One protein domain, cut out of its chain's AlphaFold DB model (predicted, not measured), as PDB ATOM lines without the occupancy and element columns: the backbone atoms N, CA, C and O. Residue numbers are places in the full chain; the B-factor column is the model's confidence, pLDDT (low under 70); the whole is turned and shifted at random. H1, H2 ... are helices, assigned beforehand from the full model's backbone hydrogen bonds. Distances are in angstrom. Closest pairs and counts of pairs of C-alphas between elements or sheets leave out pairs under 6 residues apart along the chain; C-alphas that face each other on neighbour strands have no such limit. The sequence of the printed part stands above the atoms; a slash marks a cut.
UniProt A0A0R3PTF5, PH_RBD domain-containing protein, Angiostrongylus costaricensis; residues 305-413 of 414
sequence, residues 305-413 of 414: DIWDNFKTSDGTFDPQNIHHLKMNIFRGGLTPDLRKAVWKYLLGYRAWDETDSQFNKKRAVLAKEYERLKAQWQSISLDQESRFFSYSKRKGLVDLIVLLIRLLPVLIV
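Overview. This is residues 305 to 413 of the 414 residues of the protein "PH_RBD domain-containing protein" of Angiostrongylus costaricensis (UniProt A0A0R3PTF5). This is a wide, open frame: the long helix H4 makes its base, the long helix H6 stands away from one end of it past a corner made by the short H5, and a loose group of H1, H2 and H3 stands at the other end, with the middle empty. The 109 printed residues have six named helices, H1 to H6 in chain order, and no named strand: all helix. The whole is extended, with a radius of gyration of the C-alphas of 20.4 A, and flat, spanning 56 by 41 by 19 A.

Arrangement. Begin at H4, residues 356 to 378, which touches no helix. Beyond it, H5, residues 382 to 387, and H6, residues 389 to 411, touch only at the corner and only just, with 3 pairs of C-alphas within 8 A; look at Glu 385 and Ser 392, their closest C-alphas, 5.9 A apart. They run opposite ways at a steep tilt of 60 degrees, and H6 touches with residues 391 to 392 alone. H1, residues 305 to 309, and H2, residues 319 to 332, are close but not clearly touching: their closest C-alphas, of Trp 307 and Leu 325, are 8.0 A apart. H3, residues 336 to 346, is apart from H2 and H4. Every O i to N i+4 pair is within hydrogen-bond range in H1; the others have 8 of 10 in H2, 3 of 7 in H3 beside 6 of 8 O i to N i+3 pairs, 18 of 19 in H4, 1 of 2 in H5 and 17 of 19 in H6.

Along the chain. Find C-alpha 356 at (63.474, 60.786, -13.389); from there H4 runs 31.8 A to C-alpha 378 at (52.657, 75.441, 12.672). H6 runs 32.2 A, ending at C-alpha 411 (56.053, 102.271, -2.917). H2 measures 20.8 A and H3 14.9 A.

Size, cuts and confidence. The C-alphas of Asn 309 and Asp 383 are the two farthest apart, at 56.5 A. The printed part has no cut, and no link is long. Residues 408 to 413 have pLDDT under 70.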
ATOM      1  N   ASP A 305      65.130  73.352 -26.723       89.12
ATOM      2  CA  ASP A 305      65.772  72.483 -27.719       89.12
ATOM      3  C   ASP A 305      67.248  72.242 -27.390       89.12
ATOM      4  O   ASP A 305      67.719  71.107 -27.384       89.12
ATOM      5  N   ILE A 306      67.977  73.311 -27.040       88.44
ATOM      6  CA  ILE A 306      69.380  73.206 -26.626       88.44
ATOM      7  C   ILE A 306      69.474  72.323 -25.383       88.44
ATOM      8  O   ILE A 306      70.323  71.444 -25.325       88.44
ATOM      9  N   TRP A 307      68.594  72.528 -24.402       88.81
ATOM     10  CA  TRP A 307      68.575  71.743 -23.171       88.81
ATOM     11  C   TRP A 307      68.292  70.255 -23.406       88.81
ATOM     12  O   TRP A 307      68.947  69.410 -22.796       88.81
ATOM     13  N   ASP A 308      67.338  69.932 -24.276       86.94
ATOM     14  CA  ASP A 308      66.971  68.551 -24.584       86.94
ATOM     15  C   ASP A 308      68.047  67.842 -25.418       86.94
ATOM     16  O   ASP A 308      68.276  66.656 -25.201       86.94
ATOM     17  N   ASN A 309      68.805  68.568 -26.246       88.19
ATOM     18  CA  ASN A 309      69.975  68.023 -26.945       88.19
ATOM     19  C   ASN A 309      71.091  67.556 -25.995       88.19
ATOM     20  O   ASN A 309      71.878  66.687 -26.357       88.19
ATOM     21  N   PHE A 310      71.178  68.121 -24.786       85.31
ATOM     22  CA  PHE A 310      72.156  67.695 -23.775       85.31
ATOM     23  C   PHE A 310      71.692  66.493 -22.941       85.31
ATOM     24  O   PHE A 310      72.465  66.002 -22.114       85.31
ATOM     25  N   LYS A 311      70.449  66.027 -23.114       84.69
ATOM     26  CA  LYS A 311      69.943  64.839 -22.421       84.69
ATOM     27  C   LYS A 311      70.299  63.574 -23.193       84.69
ATOM     28  O   LYS A 311      70.130  63.496 -24.406       84.69
ATOM     29  N   THR A 312      70.717  62.554 -22.460       82.19
ATOM     30  CA  THR A 312      70.888  61.192 -22.972       82.19
ATOM     31  C   THR A 312      69.516  60.530 -23.173       82.19
ATOM     32  O   THR A 312      68.524  60.953 -22.572       82.19
ATOM     33  N   SER A 313      69.449  59.456 -23.969       76.00
ATOM     34  CA  SER A 313      68.240  58.636 -24.194       76.00
ATOM     35  C   SER A 313      67.524  58.205 -22.909       76.00
ATOM     36  O   SER A 313      66.309  58.034 -22.901       76.00
ATOM     37  N   ASP A 314      68.274  58.082 -21.815       70.62
ATOM     38  CA  ASP A 314      67.792  57.605 -20.518       70.62
ATOM     39  C   ASP A 314      67.234  58.742 -19.632       70.62
ATOM     40  O   ASP A 314      66.832  58.519 -18.486       70.62
ATOM     41  N   GLY A 315      67.219  59.981 -20.142       72.56
ATOM     42  CA  GLY A 315      66.747  61.178 -19.434       72.56
ATOM     43  C   GLY A 315      67.751  61.775 -18.439       72.56
ATOM     44  O   GLY A 315      67.403  62.691 -17.687       72.56
ATOM     45  N   THR A 316      68.985  61.266 -18.417       80.31
ATOM     46  CA  THR A 316      70.119  61.756 -17.613       80.31
ATOM     47  C   THR A 316      71.019  62.694 -18.426       80.31
ATOM     48  O   THR A 316      70.831  62.852 -19.631       80.31
ATOM     49  N   PHE A 317      71.981  63.353 -17.770       84.56
ATOM     50  CA  PHE A 317      72.988  64.182 -18.441       84.56
ATOM     51  C   PHE A 317      74.339  63.471 -18.472       84.56
ATOM     52  O   PHE A 317      74.800  62.973 -17.445       84.56
ATOM     53  N   ASP A 318      74.993  63.483 -19.631       78.75
ATOM     54  CA  ASP A 318      76.363  62.992 -19.773       78.75
ATOM     55  C   ASP A 318      77.340  63.869 -18.960       78.75
ATOM     56  O   ASP A 318      77.425  65.079 -19.218       78.75
ATOM     57  N   PRO A 319      78.108  63.291 -18.009       80.62
ATOM     58  CA  PRO A 319      79.098  64.001 -17.206       80.62
ATOM     59  C   PRO A 319      80.053  64.902 -17.991       80.62
ATOM     60  O   PRO A 319      80.410  65.976 -17.497       80.62
ATOM     61  N   GLN A 320      80.438  64.510 -19.208       81.06
ATOM     62  CA  GLN A 320      81.370  65.291 -20.029       81.06
ATOM     63  C   GLN A 320      80.735  66.588 -20.548       81.06
ATOM     64  O   GLN A 320      81.380  67.636 -20.598       81.06
ATOM     65  N   ASN A 321      79.438  66.553 -20.848       84.94
ATOM     66  CA  ASN A 321      78.715  67.672 -21.444       84.94
ATOM     67  C   ASN A 321      78.127  68.650 -20.410       84.94
ATOM     68  O   ASN A 321      77.790  69.788 -20.749       84.94
ATOM     69  N   ILE A 322      78.061  68.267 -19.127       89.00
ATOM     70  CA  ILE A 322      77.552  69.130 -18.045       89.00
ATOM     71  C   ILE A 322      78.348  70.438 -17.940       89.00
ATOM     72  O   ILE A 322      77.763  71.496 -17.692       89.00
ATOM     73  N   HIS A 323      79.678  70.390 -18.088       90.75
ATOM     74  CA  HIS A 323      80.508  71.594 -17.989       90.75
ATOM     75  C   HIS A 323      80.163  72.599 -19.094       90.75
ATOM     76  O   HIS A 323      79.959  73.781 -18.814       90.75
ATOM     77  N   HIS A 324      80.013  72.110 -20.325       90.56
ATOM     78  CA  HIS A 324      79.636  72.927 -21.472       90.56
ATOM     79  C   HIS A 324      78.245  73.553 -21.288       90.56
ATOM     80  O   HIS A 324      78.071  74.759 -21.445       90.56
ATOM     81  N   LEU A 325      77.269  72.769 -20.821       90.31
ATOM     82  CA  LEU A 325      75.927  73.267 -20.523       90.31
ATOM     83  C   LEU A 325      75.926  74.360 -19.440       90.31
ATOM     84  O   LEU A 325      75.246  75.377 -19.575       90.31
ATOM     85  N   LYS A 326      76.723  74.196 -18.375       91.94
ATOM     86  CA  LYS A 326      76.892  75.230 -17.341       91.94
ATOM     87  C   LYS A 326      77.528  76.502 -17.900       91.94
ATOM     88  O   LYS A 326      77.117  77.590 -17.502       91.94
ATOM     89  N   MET A 327      78.488  76.376 -18.816       91.69
ATOM     90  CA  MET A 327      79.112  77.521 -19.476       91.69
ATOM     91  C   MET A 327      78.101  78.291 -20.334       91.69
ATOM     92  O   MET A 327      78.023  79.513 -20.226       91.69
ATOM     93  N   ASN A 328      77.247  77.594 -21.085       90.88
ATOM     94  CA  ASN A 328      76.185  78.228 -21.877       90.88
ATOM     95  C   ASN A 328      75.185  78.979 -20.984       90.88
ATOM     96  O   ASN A 328      74.816  80.120 -21.263       90.88
ATOM     97  N   ILE A 329      74.800  78.384 -19.849       93.00
ATOM     98  CA  ILE A 329      73.946  79.051 -18.853       93.00
ATOM     99  C   ILE A 329      74.650  80.276 -18.253       93.00
ATOM    100  O   ILE A 329      74.000  81.286 -18.000       93.00
ATOM    101  N   PHE A 330      75.962  80.214 -18.025       93.38
ATOM    102  CA  PHE A 330      76.733  81.346 -17.511       93.38
ATOM    103  C   PHE A 330      76.796  82.509 -18.512       93.38
ATOM    104  O   PHE A 330      76.637  83.663 -18.115       93.38
ATOM    105  N   ARG A 331      76.984  82.212 -19.804       91.12
ATOM    106  CA  ARG A 331      77.131  83.225 -20.859       91.12
ATOM    107  C   ARG A 331      75.807  83.837 -21.314       91.12
ATOM    108  O   ARG A 331      75.768  85.042 -21.562       91.12
ATOM    109  N   GLY A 332      74.747  83.033 -21.418       90.31
ATOM    110  CA  GLY A 332      73.457  83.466 -21.974       90.31
ATOM    111  C   GLY A 332      72.250  83.350 -21.043       90.31
ATOM    112  O   GLY A 332      71.217  83.978 -21.272       90.31
ATOM    113  N   GLY A 333      72.354  82.603 -19.947       92.81
ATOM    114  CA  GLY A 333      71.241  82.387 -19.024       92.81
ATOM    115  C   GLY A 333      70.215  81.368 -19.526       92.81
ATOM    116  O   GLY A 333      70.509  80.501 -20.346       92.81
ATOM    117  N   LEU A 334      68.997  81.443 -18.980       93.56
ATOM    118  CA  LEU A 334      67.914  80.476 -19.203       93.56
ATOM    119  C   LEU A 334      66.622  81.176 -19.626       93.56
ATOM    120  O   LEU A 334      66.222  82.182 -19.011       93.56
ATOM    121  N   THR A 335      65.923  80.587 -20.598       92.62
ATOM    122  CA  THR A 335      64.554  80.990 -20.939       92.62
ATOM    123  C   THR A 335      63.612  80.801 -19.738       92.62
ATOM    124  O   THR A 335      63.819  79.886 -18.932       92.62
ATOM    125  N   PRO A 336      62.597  81.671 -19.550       92.19
ATOM    126  CA  PRO A 336      61.710  81.634 -18.382       92.19
ATOM    127  C   PRO A 336      61.077  80.268 -18.105       92.19
ATOM    128  O   PRO A 336      61.075  79.832 -16.951       92.19
ATOM    129  N   ASP A 337      60.624  79.576 -19.150       91.12
ATOM    130  CA  ASP A 337      59.941  78.281 -19.046       91.12
ATOM    131  C   ASP A 337      60.864  77.183 -18.506       91.12
ATOM    132  O   ASP A 337      60.469  76.340 -17.694       91.12
ATOM    133  N   LEU A 338      62.143  77.250 -18.881       91.75
ATOM    134  CA  LEU A 338      63.142  76.248 -18.548       91.75
ATOM    135  C   LEU A 338      63.689  76.408 -17.113       91.75
ATOM    136  O   LEU A 338      64.113  75.430 -16.485       91.75
ATOM    137  N   ARG A 339      63.623  77.614 -16.526       92.38
ATOM    138  CA  ARG A 339      64.169  77.919 -15.183       92.38
ATOM    139  C   ARG A 339      63.678  76.957 -14.107       92.38
ATOM    140  O   ARG A 339      64.481  76.452 -13.324       92.38
ATOM    141  N   LYS A 340      62.376  76.649 -14.083       90.94
ATOM    142  CA  LYS A 340      61.772  75.770 -13.064       90.94
ATOM    143  C   LYS A 340      62.344  74.351 -13.102       90.94
ATOM    144  O   LYS A 340      62.418  73.693 -12.062       90.94
ATOM    145  N   ALA A 341      62.708  73.858 -14.284       89.69
ATOM    146  CA  ALA A 341      63.323  72.548 -14.440       89.69
ATOM    147  C   ALA A 341      64.818  72.603 -14.095       89.69
ATOM    148  O   ALA A 341      65.281  71.825 -13.262       89.69
ATOM    149  N   VAL A 342      65.546  73.562 -14.668       91.19
ATOM    150  CA  VAL A 342      67.015  73.632 -14.595       91.19
ATOM    151  C   VAL A 342      67.525  74.041 -13.221       91.19
ATOM    152  O   VAL A 342      68.525  73.502 -12.747       91.19
ATOM    153  N   TRP A 343      66.824  74.932 -12.519       94.44
ATOM    154  CA  TRP A 343      67.227  75.349 -11.174       94.44
ATOM    155  C   TRP A 343      67.277  74.189 -10.185       94.44
ATOM    156  O   TRP A 343      68.070  74.227  -9.251       94.44
ATOM    157  N   LYS A 344      66.502  73.122 -10.410       92.44
ATOM    158  CA  LYS A 344      66.581  71.912  -9.584       92.44
ATOM    159  C   LYS A 344      67.979  71.291  -9.643       92.44
ATOM    160  O   LYS A 344      68.471  70.848  -8.612       92.44
ATOM    161  N   TYR A 345      68.624  71.315 -10.807       91.06
ATOM    162  CA  TYR A 345      69.985  70.816 -10.991       91.06
ATOM    163  C   TYR A 345      71.038  71.813 -10.495       91.06
ATOM    164  O   TYR A 345      71.963  71.435  -9.781       91.06
ATOM    165  N   LEU A 346      70.881  73.104 -10.817       92.12
ATOM    166  CA  LEU A 346      71.838  74.144 -10.408       92.12
ATOM    167  C   LEU A 346      71.901  74.336  -8.885       92.12
ATOM    168  O   LEU A 346      72.970  74.613  -8.350       92.12
ATOM    169  N   LEU A 347      70.774  74.167  -8.188       93.81
ATOM    170  CA  LEU A 347      70.690  74.267  -6.727       93.81
ATOM    171  C   LEU A 347      71.050  72.958  -6.008       93.81
ATOM    172  O   LEU A 347      71.006  72.910  -4.781       93.81
ATOM    173  N   GLY A 348      71.362  71.885  -6.744       91.12
ATOM    174  CA  GLY A 348      71.679  70.574  -6.168       91.12
ATOM    175  C   GLY A 348      70.478  69.838  -5.563       91.12
ATOM    176  O   GLY A 348      70.651  68.859  -4.840       91.12
ATOM    177  N   TYR A 349      69.249  70.278  -5.850       92.06
ATOM    178  CA  TYR A 349      68.041  69.556  -5.443       92.06
ATOM    179  C   TYR A 349      67.921  68.215  -6.187       92.06
ATOM    180  O   TYR A 349      67.626  67.179  -5.579       92.06
ATOM    181  N   ARG A 350      68.220  68.234  -7.489       91.06
ATOM    182  CA  ARG A 350      68.326  67.071  -8.372       91.06
ATOM    183  C   ARG A 350      69.783  66.872  -8.787       91.06
ATOM    184  O   ARG A 350      70.438  67.849  -9.151       91.06
ATOM    185  N   ALA A 351      70.277  65.637  -8.738       90.50
ATOM    186  CA  ALA A 351      71.614  65.338  -9.252       90.50
ATOM    187  C   ALA A 351      71.586  65.166 -10.784       90.50
ATOM    188  O   ALA A 351      70.535  64.903 -11.368       90.50
ATOM    189  N   TRP A 352      72.716  65.384 -11.454       89.06
ATOM    190  CA  TRP A 352      72.782  65.397 -12.925       89.06
ATOM    191  C   TRP A 352      72.734  63.990 -13.542       89.06
ATOM    192  O   TRP A 352      72.212  63.808 -14.639       89.06
ATOM    193  N   ASP A 353      73.227  63.012 -12.792       87.62
ATOM    194  CA  ASP A 353      73.234  61.571 -13.051       87.62
ATOM    195  C   ASP A 353      71.935  60.868 -12.604       87.62
ATOM    196  O   ASP A 353      71.706  59.703 -12.922       87.62
ATOM    197  N   GLU A 354      71.056  61.569 -11.881       86.62
ATOM    198  CA  GLU A 354      69.827  61.005 -11.319       86.62
ATOM    199  C   GLU A 354      68.706  60.892 -12.367       86.62
ATOM    200  O   GLU A 354      68.231  61.889 -12.933       86.62
ATOM    201  N   THR A 355      68.208  59.668 -12.559       88.69
ATOM    202  CA  THR A 355      67.056  59.379 -13.432       88.69
ATOM    203  C   THR A 355      65.760  60.009 -12.905       88.69
ATOM    204  O   THR A 355      65.602  60.267 -11.709       88.69
ATOM    205  N   ASP A 356      64.772  60.213 -13.784       87.25
ATOM    206  CA  ASP A 356      63.474  60.786 -13.389       87.25
ATOM    207  C   ASP A 356      62.756  59.946 -12.317       87.25
ATOM    208  O   ASP A 356      62.115  60.491 -11.415       87.25
ATOM    209  N   SER A 357      62.889  58.617 -12.374       89.31
ATOM    210  CA  SER A 357      62.292  57.699 -11.394       89.31
ATOM    211  C   SER A 357      62.923  57.845 -10.006       89.31
ATOM    212  O   SER A 357      62.206  57.987  -9.010       89.31
ATOM    213  N   GLN A 358      64.260  57.878  -9.931       90.62
ATOM    214  CA  GLN A 358      64.991  58.102  -8.678       90.62
ATOM    215  C   GLN A 358      64.643  59.469  -8.079       90.62
ATOM    216  O   GLN A 358      64.254  59.553  -6.910       90.62
ATOM    217  N   PHE A 359      64.649  60.510  -8.913       91.38
ATOM    218  CA  PHE A 359      64.315  61.863  -8.488       91.38
ATOM    219  C   PHE A 359      62.879  61.973  -7.961       91.38
ATOM    220  O   PHE A 359      62.638  62.606  -6.931       91.38
ATOM    221  N   ASN A 360      61.904  61.334  -8.614       92.06
ATOM    222  CA  ASN A 360      60.513  61.353  -8.156       92.06
ATOM    223  C   ASN A 360      60.335  60.653  -6.799       92.06
ATOM    224  O   ASN A 360      59.593  61.159  -5.951       92.06
ATOM    225  N   LYS A 361      61.050  59.546  -6.549       94.38
ATOM    226  CA  LYS A 361      61.068  58.882  -5.233       94.38
ATOM    227  C   LYS A 361      61.676  59.791  -4.163       94.38
ATOM    228  O   LYS A 361      61.050  60.015  -3.126       94.38
ATOM    229  N   LYS A 362      62.843  60.384  -4.436       94.12
ATOM    230  CA  LYS A 362      63.507  61.346  -3.540       94.12
ATOM    231  C   LYS A 362      62.606  62.542  -3.233       94.12
ATOM    232  O   LYS A 362      62.466  62.938  -2.077       94.12
ATOM    233  N   ARG A 363      61.934  63.085  -4.250       94.62
ATOM    234  CA  ARG A 363      60.972  64.183  -4.104       94.62
ATOM    235  C   ARG A 363      59.816  63.812  -3.184       94.62
ATOM    236  O   ARG A 363      59.443  64.633  -2.355       94.62
ATOM    237  N   ALA A 364      59.260  62.606  -3.305       95.69
ATOM    238  CA  ALA A 364      58.174  62.156  -2.436       95.69
ATOM    239  C   ALA A 364      58.613  62.062  -0.963       95.69
ATOM    240  O   ALA A 364      57.863  62.462  -0.073       95.69
ATOM    241  N   VAL A 365      59.838  61.593  -0.703       96.31
ATOM    242  CA  VAL A 365      60.417  61.551   0.651       96.31
ATOM    243  C   VAL A 365      60.626  62.963   1.202       96.31
ATOM    244  O   VAL A 365      60.158  63.271   2.294       96.31
ATOM    245  N   LEU A 366      61.257  63.848   0.423       95.19
ATOM    246  CA  LEU A 366      61.510  65.232   0.835       95.19
ATOM    247  C   LEU A 366      60.219  66.034   1.040       95.19
ATOM    248  O   LEU A 366      60.172  66.882   1.923       95.19
ATOM    249  N   ALA A 367      59.164  65.758   0.269       95.75
ATOM    250  CA  ALA A 367      57.859  66.389   0.453       95.75
ATOM    251  C   ALA A 367      57.220  65.995   1.794       95.75
ATOM    252  O   ALA A 367      56.722  66.860   2.511       95.75
ATOM    253  N   LYS A 368      57.282  64.709   2.167       96.94
ATOM    254  CA  LYS A 368      56.808  64.242   3.480       96.94
ATOM    255  C   LYS A 368      57.606  64.873   4.619       96.94
ATOM    256  O   LYS A 368      57.022  65.311   5.604       96.94
ATOM    257  N   GLU A 369      58.924  64.950   4.466       96.50
ATOM    258  CA  GLU A 369      59.803  65.553   5.468       96.50
ATOM    259  C   GLU A 369      59.551  67.058   5.626       96.50
ATOM    260  O   GLU A 369      59.485  67.564   6.745       96.50
ATOM    261  N   TYR A 370      59.333  67.768   4.517       96.62
ATOM    262  CA  TYR A 370      58.950  69.176   4.537       96.62
ATOM    263  C   TYR A 370      57.635  69.394   5.290       96.62
ATOM    264  O   TYR A 370      57.594  70.237   6.182       96.62
ATOM    265  N   GLU A 371      56.582  68.625   4.991       96.62
ATOM    266  CA  GLU A 371      55.302  68.758   5.703       96.62
ATOM    267  C   GLU A 371      55.434  68.395   7.189       96.62
ATOM    268  O   GLU A 371      54.847  69.065   8.036       96.62
ATOM    269  N   ARG A 372      56.277  67.414   7.540       97.00
ATOM    270  CA  ARG A 372      56.583  67.074   8.938       97.00
ATOM    271  C   ARG A 372      57.246  68.237   9.680       97.00
ATOM    272  O   ARG A 372      56.802  68.597  10.767       97.00
ATOM    273  N   LEU A 373      58.294  68.831   9.109       96.06
ATOM    274  CA  LEU A 373      58.990  69.986   9.696       96.06
ATOM    275  C   LEU A 373      58.090  71.221   9.747       96.06
ATOM    276  O   LEU A 373      58.140  71.997  10.700       96.06
ATOM    277  N   LYS A 374      57.242  71.392   8.733       95.00
ATOM    278  CA  LYS A 374      56.275  72.479   8.666       95.00
ATOM    279  C   LYS A 374      55.217  72.369   9.758       95.00
ATOM    280  O   LYS A 374      54.952  73.352  10.443       95.00
ATOM    281  N   ALA A 375      54.686  71.170   9.977       95.19
ATOM    282  CA  ALA A 375      53.726  70.909  11.039       95.19
ATOM    283  C   ALA A 375      54.282  71.271  12.424       95.19
ATOM    284  O   ALA A 375      53.546  71.827  13.231       95.19
ATOM    285  N   GLN A 376      55.577  71.038  12.685       93.06
ATOM    286  CA  GLN A 376      56.195  71.355  13.980       93.06
ATOM    287  C   GLN A 376      56.039  72.827  14.359       93.06
ATOM    288  O   GLN A 376      55.554  73.130  15.446       93.06
ATOM    289  N   TRP A 377      56.428  73.749  13.473       89.75
ATOM    290  CA  TRP A 377      56.330  75.177  13.781       89.75
ATOM    291  C   TRP A 377      54.899  75.703  13.646       89.75
ATOM    292  O   TRP A 377      54.523  76.622  14.369       89.75
ATOM    293  N   GLN A 378      54.077  75.100  12.781       90.88
ATOM    294  CA  GLN A 378      52.657  75.441  12.672       90.88
ATOM    295  C   GLN A 378      51.841  75.012  13.898       90.88
ATOM    296  O   GLN A 378      50.847  75.659  14.209       90.88
ATOM    297  N   SER A 379      52.251  73.955  14.606       92.44
ATOM    298  CA  SER A 379      51.565  73.472  15.813       92.44
ATOM    299  C   SER A 379      51.879  74.262  17.087       92.44
ATOM    300  O   SER A 379      51.281  73.986  18.124       92.44
ATOM    301  N   ILE A 380      52.806  75.228  17.035       90.38
ATOM    302  CA  ILE A 380      53.183  76.035  18.201       90.38
ATOM    303  C   ILE A 380      52.021  76.969  18.562       90.38
ATOM    304  O   ILE A 380      51.630  77.821  17.764       90.38
ATOM    305  N   SER A 381      51.486  76.823  19.776       89.88
ATOM    306  CA  SER A 381      50.435  77.703  20.297       89.88
ATOM    307  C   SER A 381      50.989  79.070  20.716       89.88
ATOM    308  O   SER A 381      52.186  79.222  20.948       89.88
ATOM    309  N   LEU A 382      50.117  80.072  20.884       87.06
ATOM    310  CA  LEU A 382      50.524  81.412  21.342       87.06
ATOM    311  C   LEU A 382      51.193  81.388  22.727       87.06
ATOM    312  O   LEU A 382      52.151  82.116  22.980       87.06
ATOM    313  N   ASP A 383      50.710  80.520  23.612       88.38
ATOM    314  CA  ASP A 383      51.278  80.315  24.943       88.38
ATOM    315  C   ASP A 383      52.649  79.613  24.894       88.38
ATOM    316  O   ASP A 383      53.537  79.920  25.684       88.38
ATOM    317  N   GLN A 384      52.868  78.711  23.935       87.50
ATOM    318  CA  GLN A 384      54.190  78.127  23.697       87.50
ATOM    319  C   GLN A 384      55.141  79.139  23.042       87.50
ATOM    320  O   GLN A 384      56.315  79.215  23.400       87.50
ATOM    321  N   GLU A 385      54.641  79.948  22.108       88.69
ATOM    322  CA  GLU A 385      55.404  80.986  21.413       88.69
ATOM    323  C   GLU A 385      55.953  82.042  22.382       88.69
ATOM    324  O   GLU A 385      57.117  82.428  22.247       88.69
ATOM    325  N   SER A 386      55.174  82.443  23.395       87.12
ATOM    326  CA  SER A 386      55.608  83.418  24.410       87.12
ATOM    327  C   SER A 386      56.784  82.918  25.259       87.12
ATOM    328  O   SER A 386      57.621  83.711  25.693       87.12
ATOM    329  N   ARG A 387      56.900  81.597  25.447       88.50
ATOM    330  CA  ARG A 387      57.991  80.949  26.197       88.50
ATOM    331  C   ARG A 387      59.209  80.650  25.324       88.50
ATOM    332  O   ARG A 387      60.323  80.543  25.833       88.50
ATOM    333  N   PHE A 388      59.032  80.541  24.006       86.56
ATOM    334  CA  PHE A 388      60.107  80.276  23.049       86.56
ATOM    335  C   PHE A 388      60.611  81.558  22.374       86.56
ATOM    336  O   PHE A 388      60.423  81.776  21.173       86.56
ATOM    337  N   PHE A 389      61.352  82.370  23.135       85.25
ATOM    338  CA  PHE A 389      61.896  83.660  22.688       85.25
ATOM    339  C   PHE A 389      62.622  83.597  21.331       85.25
ATOM    340  O   PHE A 389      62.368  84.403  20.435       85.25
ATOM    341  N   SER A 390      63.490  82.600  21.130       87.94
ATOM    342  CA  SER A 390      64.244  82.432  19.879       87.94
ATOM    343  C   SER A 390      63.354  82.162  18.662       87.94
ATOM    344  O   SER A 390      63.697  82.572  17.553       87.94
ATOM    345  N   TYR A 391      62.230  81.460  18.842       88.94
ATOM    346  CA  TYR A 391      61.262  81.224  17.771       88.94
ATOM    347  C   TYR A 391      60.473  82.498  17.469       88.94
ATOM    348  O   TYR A 391      60.468  82.927  16.318       88.94
ATOM    349  N   SER A 392      59.914  83.145  18.498       87.81
ATOM    350  CA  SER A 392      59.153  84.393  18.356       87.81
ATOM    351  C   SER A 392      59.972  85.488  17.660       87.81
ATOM    352  O   SER A 392      59.515  86.087  16.686       87.81
ATOM    353  N   LYS A 393      61.248  85.663  18.040       91.44
ATOM    354  CA  LYS A 393      62.159  86.610  17.376       91.44
ATOM    355  C   LYS A 393      62.366  86.288  15.893       91.44
ATOM    356  O   LYS A 393      62.318  87.186  15.057       91.44
ATOM    357  N   ARG A 394      62.611  85.016  15.546       92.44
ATOM    358  CA  ARG A 394      62.801  84.602  14.143       92.44
ATOM    359  C   ARG A 394      61.528  84.779  13.324       92.44
ATOM    360  O   ARG A 394      61.616  85.262  12.200       92.44
ATOM    361  N   LYS A 395      60.372  84.425  13.884       89.69
ATOM    362  CA  LYS A 395      59.071  84.607  13.240       89.69
ATOM    363  C   LYS A 395      58.789  86.086  12.975       89.69
ATOM    364  O   LYS A 395      58.537  86.435  11.830       89.69
ATOM    365  N   GLY A 396      58.995  86.958  13.964       89.44
ATOM    366  CA  GLY A 396      58.839  88.406  13.787       89.44
ATOM    367  C   GLY A 396      59.737  88.992  12.689       89.44
ATOM    368  O   GLY A 396      59.288  89.828  11.911       89.44
ATOM    369  N   LEU A 397      60.985  88.519  12.564       92.56
ATOM    370  CA  LEU A 397      61.869  88.920  11.459       92.56
ATOM    371  C   LEU A 397      61.351  88.447  10.096       92.56
ATOM    372  O   LEU A 397      61.396  89.207   9.131       92.56
ATOM    373  N   VAL A 398      60.867  87.205  10.003       91.50
ATOM    374  CA  VAL A 398      60.287  86.671   8.763       91.50
ATOM    375  C   VAL A 398      59.039  87.460   8.374       91.50
ATOM    376  O   VAL A 398      58.938  87.879   7.224       91.50
ATOM    377  N   ASP A 399      58.138  87.725   9.319       89.69
ATOM    378  CA  ASP A 399      56.907  88.482   9.079       89.69
ATOM    379  C   ASP A 399      57.212  89.910   8.609       89.69
ATOM    380  O   ASP A 399      56.636  90.373   7.624       89.69
ATOM    381  N   LEU A 400      58.183  90.578   9.245       90.88
ATOM    382  CA  LEU A 400      58.646  91.904   8.841       90.88
ATOM    383  C   LEU A 400      59.194  91.904   7.408       90.88
ATOM    384  O   LEU A 400      58.832  92.764   6.607       90.88
ATOM    385  N   ILE A 401      60.052  90.937   7.069       89.69
ATOM    386  CA  ILE A 401      60.646  90.829   5.730       89.69
ATOM    387  C   ILE A 401      59.567  90.527   4.684       89.69
ATOM    388  O   ILE A 401      59.554  91.146   3.621       89.69
ATOM    389  N   VAL A 402      58.643  89.606   4.968       89.12
ATOM    390  CA  VAL A 402      57.543  89.263   4.054       89.12
ATOM    391  C   VAL A 402      56.630  90.465   3.825       89.12
ATOM    392  O   VAL A 402      56.236  90.720   2.685       89.12
ATOM    393  N   LEU A 403      56.322  91.227   4.878       88.00
ATOM    394  CA  LEU A 403      55.547  92.459   4.772       88.00
ATOM    395  C   LEU A 403      56.280  93.496   3.913       88.00
ATOM    396  O   LEU A 403      55.686  94.048   2.990       88.00
ATOM    397  N   LEU A 404      57.578  93.700   4.150       85.75
ATOM    398  CA  LEU A 404      58.395  94.637   3.379       85.75
ATOM    399  C   LEU A 404      58.443  94.265   1.890       85.75
ATOM    400  O   LEU A 404      58.245  95.127   1.040       85.75
ATOM    401  N   ILE A 405      58.633  92.982   1.563       85.81
ATOM    402  CA  ILE A 405      58.632  92.486   0.174       85.81
ATOM    403  C   ILE A 405      57.274  92.722  -0.500       85.81
ATOM    404  O   ILE A 405      57.234  93.026  -1.689       85.81
ATOM    405  N   ARG A 406      56.158  92.597   0.231       80.94
ATOM    406  CA  ARG A 406      54.814  92.864  -0.308       80.94
ATOM    407  C   ARG A 406      54.518  94.354  -0.487       80.94
ATOM    408  O   ARG A 406      53.738  94.693  -1.372       80.94
ATOM    409  N   LEU A 407      55.118  95.224   0.325       76.56
ATOM    410  CA  LEU A 407      54.918  96.678   0.270       76.56
ATOM    411  C   LEU A 407      55.877  97.393  -0.698       76.56
ATOM    412  O   LEU A 407      55.526  98.439  -1.235       76.56
ATOM    413  N   LEU A 408      57.053  96.823  -0.975       64.31
ATOM    414  CA  LEU A 408      58.046  97.355  -1.923       64.31
ATOM    415  C   LEU A 408      57.481  97.666  -3.327       64.31
ATOM    416  O   LEU A 408      57.759  98.747  -3.841       64.31
ATOM    417  N   PRO A 409      56.652  96.806  -3.950       60.72
ATOM    418  CA  PRO A 409      56.023  97.115  -5.234       60.72
ATOM    419  C   PRO A 409      55.011  98.266  -5.169       60.72
ATOM    420  O   PRO A 409      54.756  98.894  -6.188       60.72
ATOM    421  N   VAL A 410      54.425  98.539  -3.998       56.31
ATOM    422  CA  VAL A 410      53.416  99.596  -3.816       56.31
ATOM    423  C   VAL A 410      54.080 100.970  -3.675       56.31
ATOM    424  O   VAL A 410      53.533 101.955  -4.152       56.31
ATOM    425  N   LEU A 411      55.279 101.032  -3.087       52.16
ATOM    426  CA  LEU A 411      56.053 102.271  -2.917       52.16
ATOM    427  C   LEU A 411      56.885 102.679  -4.142       52.16
ATOM    428  O   LEU A 411      57.286 103.830  -4.231       52.16
ATOM    429  N   ILE A 412      57.171 101.761  -5.070       52.34
ATOM    430  CA  ILE A 412      57.953 102.060  -6.289       52.34
ATOM    431  C   ILE A 412      57.055 102.601  -7.426       52.34
ATOM    432  O   ILE A 412      57.558 103.062  -8.448       52.34
ATOM    433  N   VAL A 413      55.726 102.565  -7.260       47.94
ATOM    434  CA  VAL A 413      54.737 103.000  -8.273       47.94
ATOM    435  C   VAL A 413      54.032 104.322  -7.894       47.94
ATOM    436  O   VAL A 413      53.183 104.804  -8.638       47.94
TER     437      VAL A 413